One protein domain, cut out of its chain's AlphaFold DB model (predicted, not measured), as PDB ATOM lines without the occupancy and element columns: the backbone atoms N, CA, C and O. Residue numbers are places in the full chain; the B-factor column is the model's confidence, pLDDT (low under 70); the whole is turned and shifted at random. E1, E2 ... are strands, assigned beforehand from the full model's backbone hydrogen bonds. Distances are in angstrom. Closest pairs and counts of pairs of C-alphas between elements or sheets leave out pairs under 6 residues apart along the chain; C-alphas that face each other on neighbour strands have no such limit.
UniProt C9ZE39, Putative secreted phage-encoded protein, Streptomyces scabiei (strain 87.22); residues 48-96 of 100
ATOM      1  N   SER A  48     253.294 230.170 193.631       47.19
ATOM      2  CA  SER A  48     252.103 230.905 193.162       47.19
ATOM      3  C   SER A  48     251.056 229.896 192.678       47.19
ATOM      4  O   SER A  48     251.071 229.499 191.519       47.19
ATOM      5  N   GLY A  49     250.167 229.440 193.565       43.53
ATOM      6  CA  GLY A  49     248.991 228.654 193.158       43.53
ATOM      7  C   GLY A  49     249.252 227.208 192.720       43.53
ATOM      8  O   GLY A  49     248.655 226.753 191.747       43.53
ATOM      9  N   ALA A  50     250.111 226.467 193.425       39.94
ATOM     10  CA  ALA A  50     250.221 225.028 193.198       39.94
ATOM     11  C   ALA A  50     248.964 224.300 193.701       39.94
ATOM     12  O   ALA A  50     248.784 224.087 194.897       39.94
ATOM     13  N   ARG A  51     248.120 223.922 192.736       45.66
ATOM     14  CA  ARG A  51     247.265 222.721 192.749       45.66
ATOM     15  C   ARG A  51     248.069 221.543 193.343       45.66
ATOM     16  O   ARG A  51     249.273 221.472 193.122       45.66
ATOM     17  N   ASP A  52     247.540 220.584 194.091       50.44
ATOM     18  CA  ASP A  52     246.262 219.891 193.979       50.44
ATOM     19  C   ASP A  52     246.111 219.016 195.245       50.44
ATOM     20  O   ASP A  52     247.059 218.309 195.595       50.44
ATOM     21  N   ALA A  53     244.969 219.040 195.938       39.66
ATOM     22  CA  ALA A  53     244.619 217.998 196.915       39.66
ATOM     23  C   ALA A  53     243.101 217.920 197.157       39.66
ATOM     24  O   ALA A  53     242.648 217.895 198.297       39.66
ATOM     25  N   GLY A  54     242.299 217.882 196.088       42.88
ATOM     26  CA  GLY A  54     240.980 217.250 196.189       42.88
ATOM     27  C   GLY A  54     239.848 217.843 195.364       42.88
ATOM     28  O   GLY A  54     239.025 217.049 194.927       42.88
ATOM     29  N   THR A  55     239.738 219.166 195.176       51.69
ATOM     30  CA  THR A  55     238.603 219.794 194.434       51.69
ATOM     31  C   THR A  55     238.648 221.336 194.301       51.69
ATOM     32  O   THR A  55     237.703 221.911 193.770       51.69
ATOM     33  N   GLY A  56     239.685 222.039 194.773       55.22
ATOM     34  CA  GLY A  56     239.649 223.506 194.925       55.22
ATOM     35  C   GLY A  56     240.165 224.286 193.712       55.22
ATOM     36  O   GLY A  56     241.372 224.410 193.504       55.22
ATOM     37  N   GLU A  57     239.264 224.845 192.906       64.50
ATOM     38  CA  GLU A  57     239.607 225.876 191.922       64.50
ATOM     39  C   GLU A  57     239.987 227.179 192.652       64.50
ATOM     40  O   GLU A  57     239.373 227.528 193.657       64.50
ATOM     41  N   PHE A  58     241.014 227.901 192.191       71.69
ATOM     42  CA  PHE A  58     241.451 229.154 192.823       71.69
ATOM     43  C   PHE A  58     241.207 230.347 191.903       71.69
ATOM     44  O   PHE A  58     241.587 230.325 190.734       71.69
ATOM     45  N   VAL A  59     240.664 231.427 192.463       77.94
ATOM     46  CA  VAL A  59     240.386 232.687 191.766       77.94
ATOM     47  C   VAL A  59     241.108 233.855 192.440       77.94
ATOM     48  O   VAL A  59     241.271 233.904 193.659       77.94
ATOM     49  N   GLN A  60     241.575 234.815 191.644       81.56
ATOM     50  CA  GLN A  60     242.163 236.057 192.149       81.56
ATOM     51  C   GLN A  60     241.069 237.109 192.334       81.56
ATOM     52  O   GLN A  60     240.555 237.652 191.358       81.56
ATOM     53  N   LEU A  61     240.745 237.417 193.587       78.69
ATOM     54  CA  LEU A  61     239.716 238.386 193.974       78.69
ATOM     55  C   LEU A  61     240.298 239.403 194.955       78.69
ATOM     56  O   LEU A  61     241.303 239.139 195.617       78.69
ATOM     57  N   GLU A  62     239.675 240.571 195.059       83.62
ATOM     58  CA  GLU A  62     240.045 241.544 196.088       83.62
ATOM     59  C   GLU A  62     239.686 240.987 197.479       83.62
ATOM     60  O   GLU A  62     238.554 240.563 197.710       83.62
ATOM     61  N   CYS A  63     240.655 240.918 198.396       83.88
ATOM     62  CA  CYS A  63     240.409 240.491 199.775       83.88
ATOM     63  C   CYS A  63     239.851 241.680 200.564       83.88
ATOM     64  O   CYS A  63     240.566 242.636 200.851       83.88
ATOM     65  N   GLU A  64     238.574 241.595 200.935       80.56
ATOM     66  CA  GLU A  64     237.876 242.596 201.763       80.56
ATOM     67  C   GLU A  64     238.027 242.326 203.272       80.56
ATOM     68  O   GLU A  64     237.474 243.037 204.106       80.56
ATOM     69  N   GLY A  65     238.781 241.283 203.630       76.12
ATOM     70  CA  GLY A  65     239.087 240.928 205.010       76.12
ATOM     71  C   GLY A  65     240.305 241.665 205.566       76.12
ATOM     72  O   GLY A  65     240.664 242.768 205.168       76.12
ATOM     73  N   HIS A  66     241.023 240.994 206.461       82.69
ATOM     74  CA  HIS A  66     242.212 241.539 207.128       82.69
ATOM     75  C   HIS A  66     243.445 241.664 206.208       82.69
ATOM     76  O   HIS A  66     244.526 242.031 206.669       82.69
ATOM     77  N   CYS A  67     243.315 241.314 204.924       81.06
ATOM     78  CA  CYS A  67     244.416 241.198 203.974       81.06
ATOM     79  C   CYS A  67     244.212 242.025 202.699       81.06
ATOM     80  O   CYS A  67     244.101 241.438 201.628       81.06
ATOM     81  N   PRO A  68     244.217 243.367 202.766       78.75
ATOM     82  CA  PRO A  68     243.855 244.200 201.622       78.75
ATOM     83  C   PRO A  68     244.676 243.869 200.364       78.75
ATOM     84  O   PRO A  68     245.852 243.475 200.434       78.75
ATOM     85  N   GLY A  69     244.051 244.042 199.201       79.00
ATOM     86  CA  GLY A  69     244.640 243.735 197.903       79.00
ATOM     87  C   GLY A  69     244.057 242.485 197.247       79.00
ATOM     88  O   GLY A  69     243.400 241.651 197.872       79.00
ATOM     89  N   ARG A  70     244.386 242.308 195.968       78.00
ATOM     90  CA  ARG A  70     244.017 241.130 195.178       78.00
ATOM     91  C   ARG A  70     244.777 239.887 195.657       78.00
ATOM     92  O   ARG A  70     246.008 239.852 195.571       78.00
ATOM     93  N   LYS A  71     244.053 238.892 196.184       86.00
ATOM     94  CA  LYS A  71     244.578 237.632 196.744       86.00
ATOM     95  C   LYS A  71     243.920 236.406 196.110       86.00
ATOM     96  O   LYS A  71     242.799 236.464 195.603       86.00
ATOM     97  N   ALA A  72     244.597 235.265 196.231       83.75
ATOM     98  CA  ALA A  72     244.033 233.971 195.874       83.75
ATOM     99  C   ALA A  72     242.919 233.577 196.857       83.75
ATOM    100  O   ALA A  72     243.097 233.654 198.077       83.75
ATOM    101  N   HIS A  73     241.789 233.155 196.306       84.12
ATOM    102  CA  HIS A  73     240.652 232.608 197.025       84.12
ATOM    103  C   HIS A  73     240.339 231.219 196.472       84.12
ATOM    104  O   HIS A  73     240.353 231.025 195.260       84.12
ATOM    105  N   GLU A  74     240.086 230.264 197.354       86.75
ATOM    106  CA  GLU A  74     239.663 228.906 197.019       86.75
ATOM    107  C   GLU A  74     238.151 228.879 196.824       86.75
ATOM    108  O   GLU A  74     237.420 229.295 197.721       86.75
ATOM    109  N   ILE A  75     237.680 228.420 195.667       82.75
ATOM    110  CA  ILE A  75     236.259 228.284 195.368       82.75
ATOM    111  C   ILE A  75     235.680 227.180 196.245       82.75
ATOM    112  O   ILE A  75     236.075 226.018 196.185       82.75
ATOM    113  N   THR A  76     234.707 227.563 197.055       74.81
ATOM    114  CA  THR A  76     233.830 226.637 197.758       74.81
ATOM    115  C   THR A  76     232.704 226.262 196.799       74.81
ATOM    116  O   THR A  76     232.133 227.153 196.169       74.81
ATOM    117  N   GLY A  77     232.352 224.978 196.697       68.75
ATOM    118  CA  GLY A  77     231.306 224.483 195.783       68.75
ATOM    119  C   GLY A  77     229.913 225.116 195.954       68.75
ATOM    120  O   GLY A  77     229.042 224.892 195.123       68.75
ATOM    121  N   ASP A  78     229.724 225.944 196.982       75.44
ATOM    122  CA  ASP A  78     228.497 226.676 197.303       75.44
ATOM    123  C   ASP A  78     228.386 228.049 196.595       75.44
ATOM    124  O   ASP A  78     227.626 228.915 197.022       75.44
ATOM    125  N   GLY A  79     229.175 228.300 195.540       75.06
ATOM    126  CA  GLY A  79     229.186 229.588 194.820       75.06
ATOM    127  C   GLY A  79     229.959 230.710 195.532       75.06
ATOM    128  O   GLY A  79     229.915 231.876 195.129       75.06
ATOM    129  N   GLY A  80     230.693 230.360 196.586       82.50
ATOM    130  CA  GLY A  80     231.590 231.253 197.313       82.50
ATOM    131  C   GLY A  80     233.067 230.971 197.044       82.50
ATOM    132  O   GLY A  80     233.438 230.001 196.387       82.50
ATOM    133  N   ALA A  81     233.931 231.820 197.582       85.44
ATOM    134  CA  ALA A  81     235.371 231.655 197.567       85.44
ATOM    135  C   ALA A  81     235.994 232.178 198.871       85.44
ATOM    136  O   ALA A  81     235.618 233.234 199.381       85.44
ATOM    137  N   THR A  82     236.979 231.465 199.405       86.75
ATOM    138  CA  THR A  82     237.621 231.768 200.691       86.75
ATOM    139  C   THR A  82     239.067 232.186 200.487       86.75
ATOM    140  O   THR A  82     239.846 231.470 199.868       86.75
ATOM    141  N   CYS A  83     239.461 233.348 201.010       86.50
ATOM    142  CA  CYS A  83     240.829 233.840 200.889       86.50
ATOM    143  C   CYS A  83     241.818 232.880 201.555       86.50
ATOM    144  O   CYS A  83     241.745 232.648 202.759       86.50
ATOM    145  N   VAL A  84     242.816 232.418 200.805       83.69
ATOM    146  CA  VAL A  84     243.813 231.455 201.302       83.69
ATOM    147  C   VAL A  84     244.722 232.064 202.380       83.69
ATOM    148  O   VAL A  84     245.309 231.348 203.184       83.69
ATOM    149  N   LEU A  85     244.844 233.397 202.427       83.44
ATOM    150  CA  LEU A  85     245.719 234.075 203.391       83.44
ATOM    151  C   LEU A  85     245.043 234.391 204.724       83.44
ATOM    152  O   LEU A  85     245.658 234.214 205.768       83.44
ATOM    153  N   CYS A  86     243.815 234.913 204.703       84.19
ATOM    154  CA  CYS A  86     243.134 235.367 205.922       84.19
ATOM    155  C   CYS A  86     241.850 234.595 206.244       84.19
ATOM    156  O   CYS A  86     241.184 234.922 207.222       84.19
ATOM    157  N   GLY A  87     241.463 233.628 205.409       85.12
ATOM    158  CA  GLY A  87     240.254 232.826 205.592       85.12
ATOM    159  C   GLY A  87     238.944 233.583 205.375       85.12
ATOM    160  O   GLY A  87     237.881 233.050 205.674       85.12
ATOM    161  N   THR A  88     238.983 234.824 204.880       88.06
ATOM    162  CA  THR A  88     237.755 235.594 204.634       88.06
ATOM    163  C   THR A  88     236.995 235.004 203.453       88.06
ATOM    164  O   THR A  88     237.535 234.911 202.350       88.06
ATOM    165  N   HIS A  89     235.751 234.609 203.700       86.12
ATOM    166  CA  HIS A  89     234.837 234.077 202.699       86.12
ATOM    167  C   HIS A  89     234.090 235.205 201.972       86.12
ATOM    168  O   HIS A  89     233.682 236.179 202.603       86.12
ATOM    169  N   ARG A  90     233.897 235.068 200.659       82.00
ATOM    170  CA  ARG A  90     233.139 236.001 199.810       82.00
ATOM    171  C   ARG A  90     232.409 235.265 198.689       82.00
ATOM    172  O   ARG A  90     232.846 234.203 198.274       82.00
ATOM    173  N   ALA A  91     231.353 235.857 198.142       82.62
ATOM    174  CA  ALA A  91     230.701 235.336 196.939       82.62
ATOM    175  C   ALA A  91     231.572 235.541 195.680       82.62
ATOM    176  O   ALA A  91     232.346 236.508 195.590       82.62
ATOM    177  N   LEU A  92     231.442 234.633 194.707       77.31
ATOM    178  CA  LEU A  92     232.011 234.807 193.369       77.31
ATOM    179  C   LEU A  92     231.204 235.838 192.553       77.31
ATOM    180  O   LEU A  92     229.989 235.921 192.727       77.31
ATOM    181  N   PRO A  93     231.844 236.608 191.648       63.66
ATOM    182  CA  PRO A  93     231.172 237.680 190.906       63.66
ATOM    183  C   PRO A  93     230.078 237.269 189.900       63.66
ATOM    184  O   PRO A  93     229.445 238.171 189.376       63.66
ATOM    185  N   ASP A  94     229.809 235.978 189.665       58.97
ATOM    186  CA  ASP A  94     228.785 235.506 188.703       58.97
ATOM    187  C   ASP A  94     227.645 234.696 189.364       58.97
ATOM    188  O   ASP A  94     226.987 233.880 188.727       58.97
ATOM    189  N   ALA A  95     227.388 234.911 190.659       53.59
ATOM    190  CA  ALA A  95     226.252 234.300 191.365       53.59
ATOM    191  C   ALA A  95     224.989 235.189 191.412       53.59
ATOM    192  O   ALA A  95     224.012 234.828 192.066       53.59
ATOM    193  N   VAL A  96     224.993 236.355 190.756       55.72
ATOM    194  CA  VAL A  96     223.870 237.306 190.772       55.72
ATOM    195  C   VAL A  96     223.650 237.858 189.366       55.72
ATOM    196  O   VAL A  96     224.339 238.787 188.970       55.72
TER     197      VAL A  96
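Overview. This is residues 48 to 96 of the 100 residues of the protein "Putative secreted phage-encoded protein" of Streptomyces scabiei (strain 87.22) (UniProt C9ZE39). There is little regular structure here: one small, strongly twisted and curled sheet of four strands, with a loop, residues 48 to 57, before it and a tail, residues 92 to 96, after it. The strands form a meander, each the antiparallel neighbour of the one before, in order E1 E2 E3 E4. The 49 printed residues have no named helix; the class is all strand, with 19 residues in named elements. The whole is compact, radius of gyration of the C-alphas 10.3 A, and flat, spanning 28 by 27 by 14 A.

Arrangement. Look first at E2, residues 70 to 76: its N 73 is 2.8 A from O 59 of edge strand E1, residues 58 to 62. N 74 is 2.8 A from O 82 of E3, residues 80 to 83. N 81 is 2.7 A from O 90 of edge strand E4, residues 89 to 91. These three neighbour pairs are hairpins; E1 and E4 are apart.

Along the chain. Find C-alpha 58 at (241.451, 229.154, 192.823), where E1 begins, 12.9 A long. E2 spans 17.9 A, E3 10.2 A and E4 7.2 A, ending at C-alpha 91, (230.701, 235.336, 196.939).

Size, cuts and confidence. The farthest C-alphas, Ala 50 and Val 96, are 29.2 A apart. The printed part has no cut. Look for pLDDT under 70 at residues 48 to 57, 77 and 93 to 96.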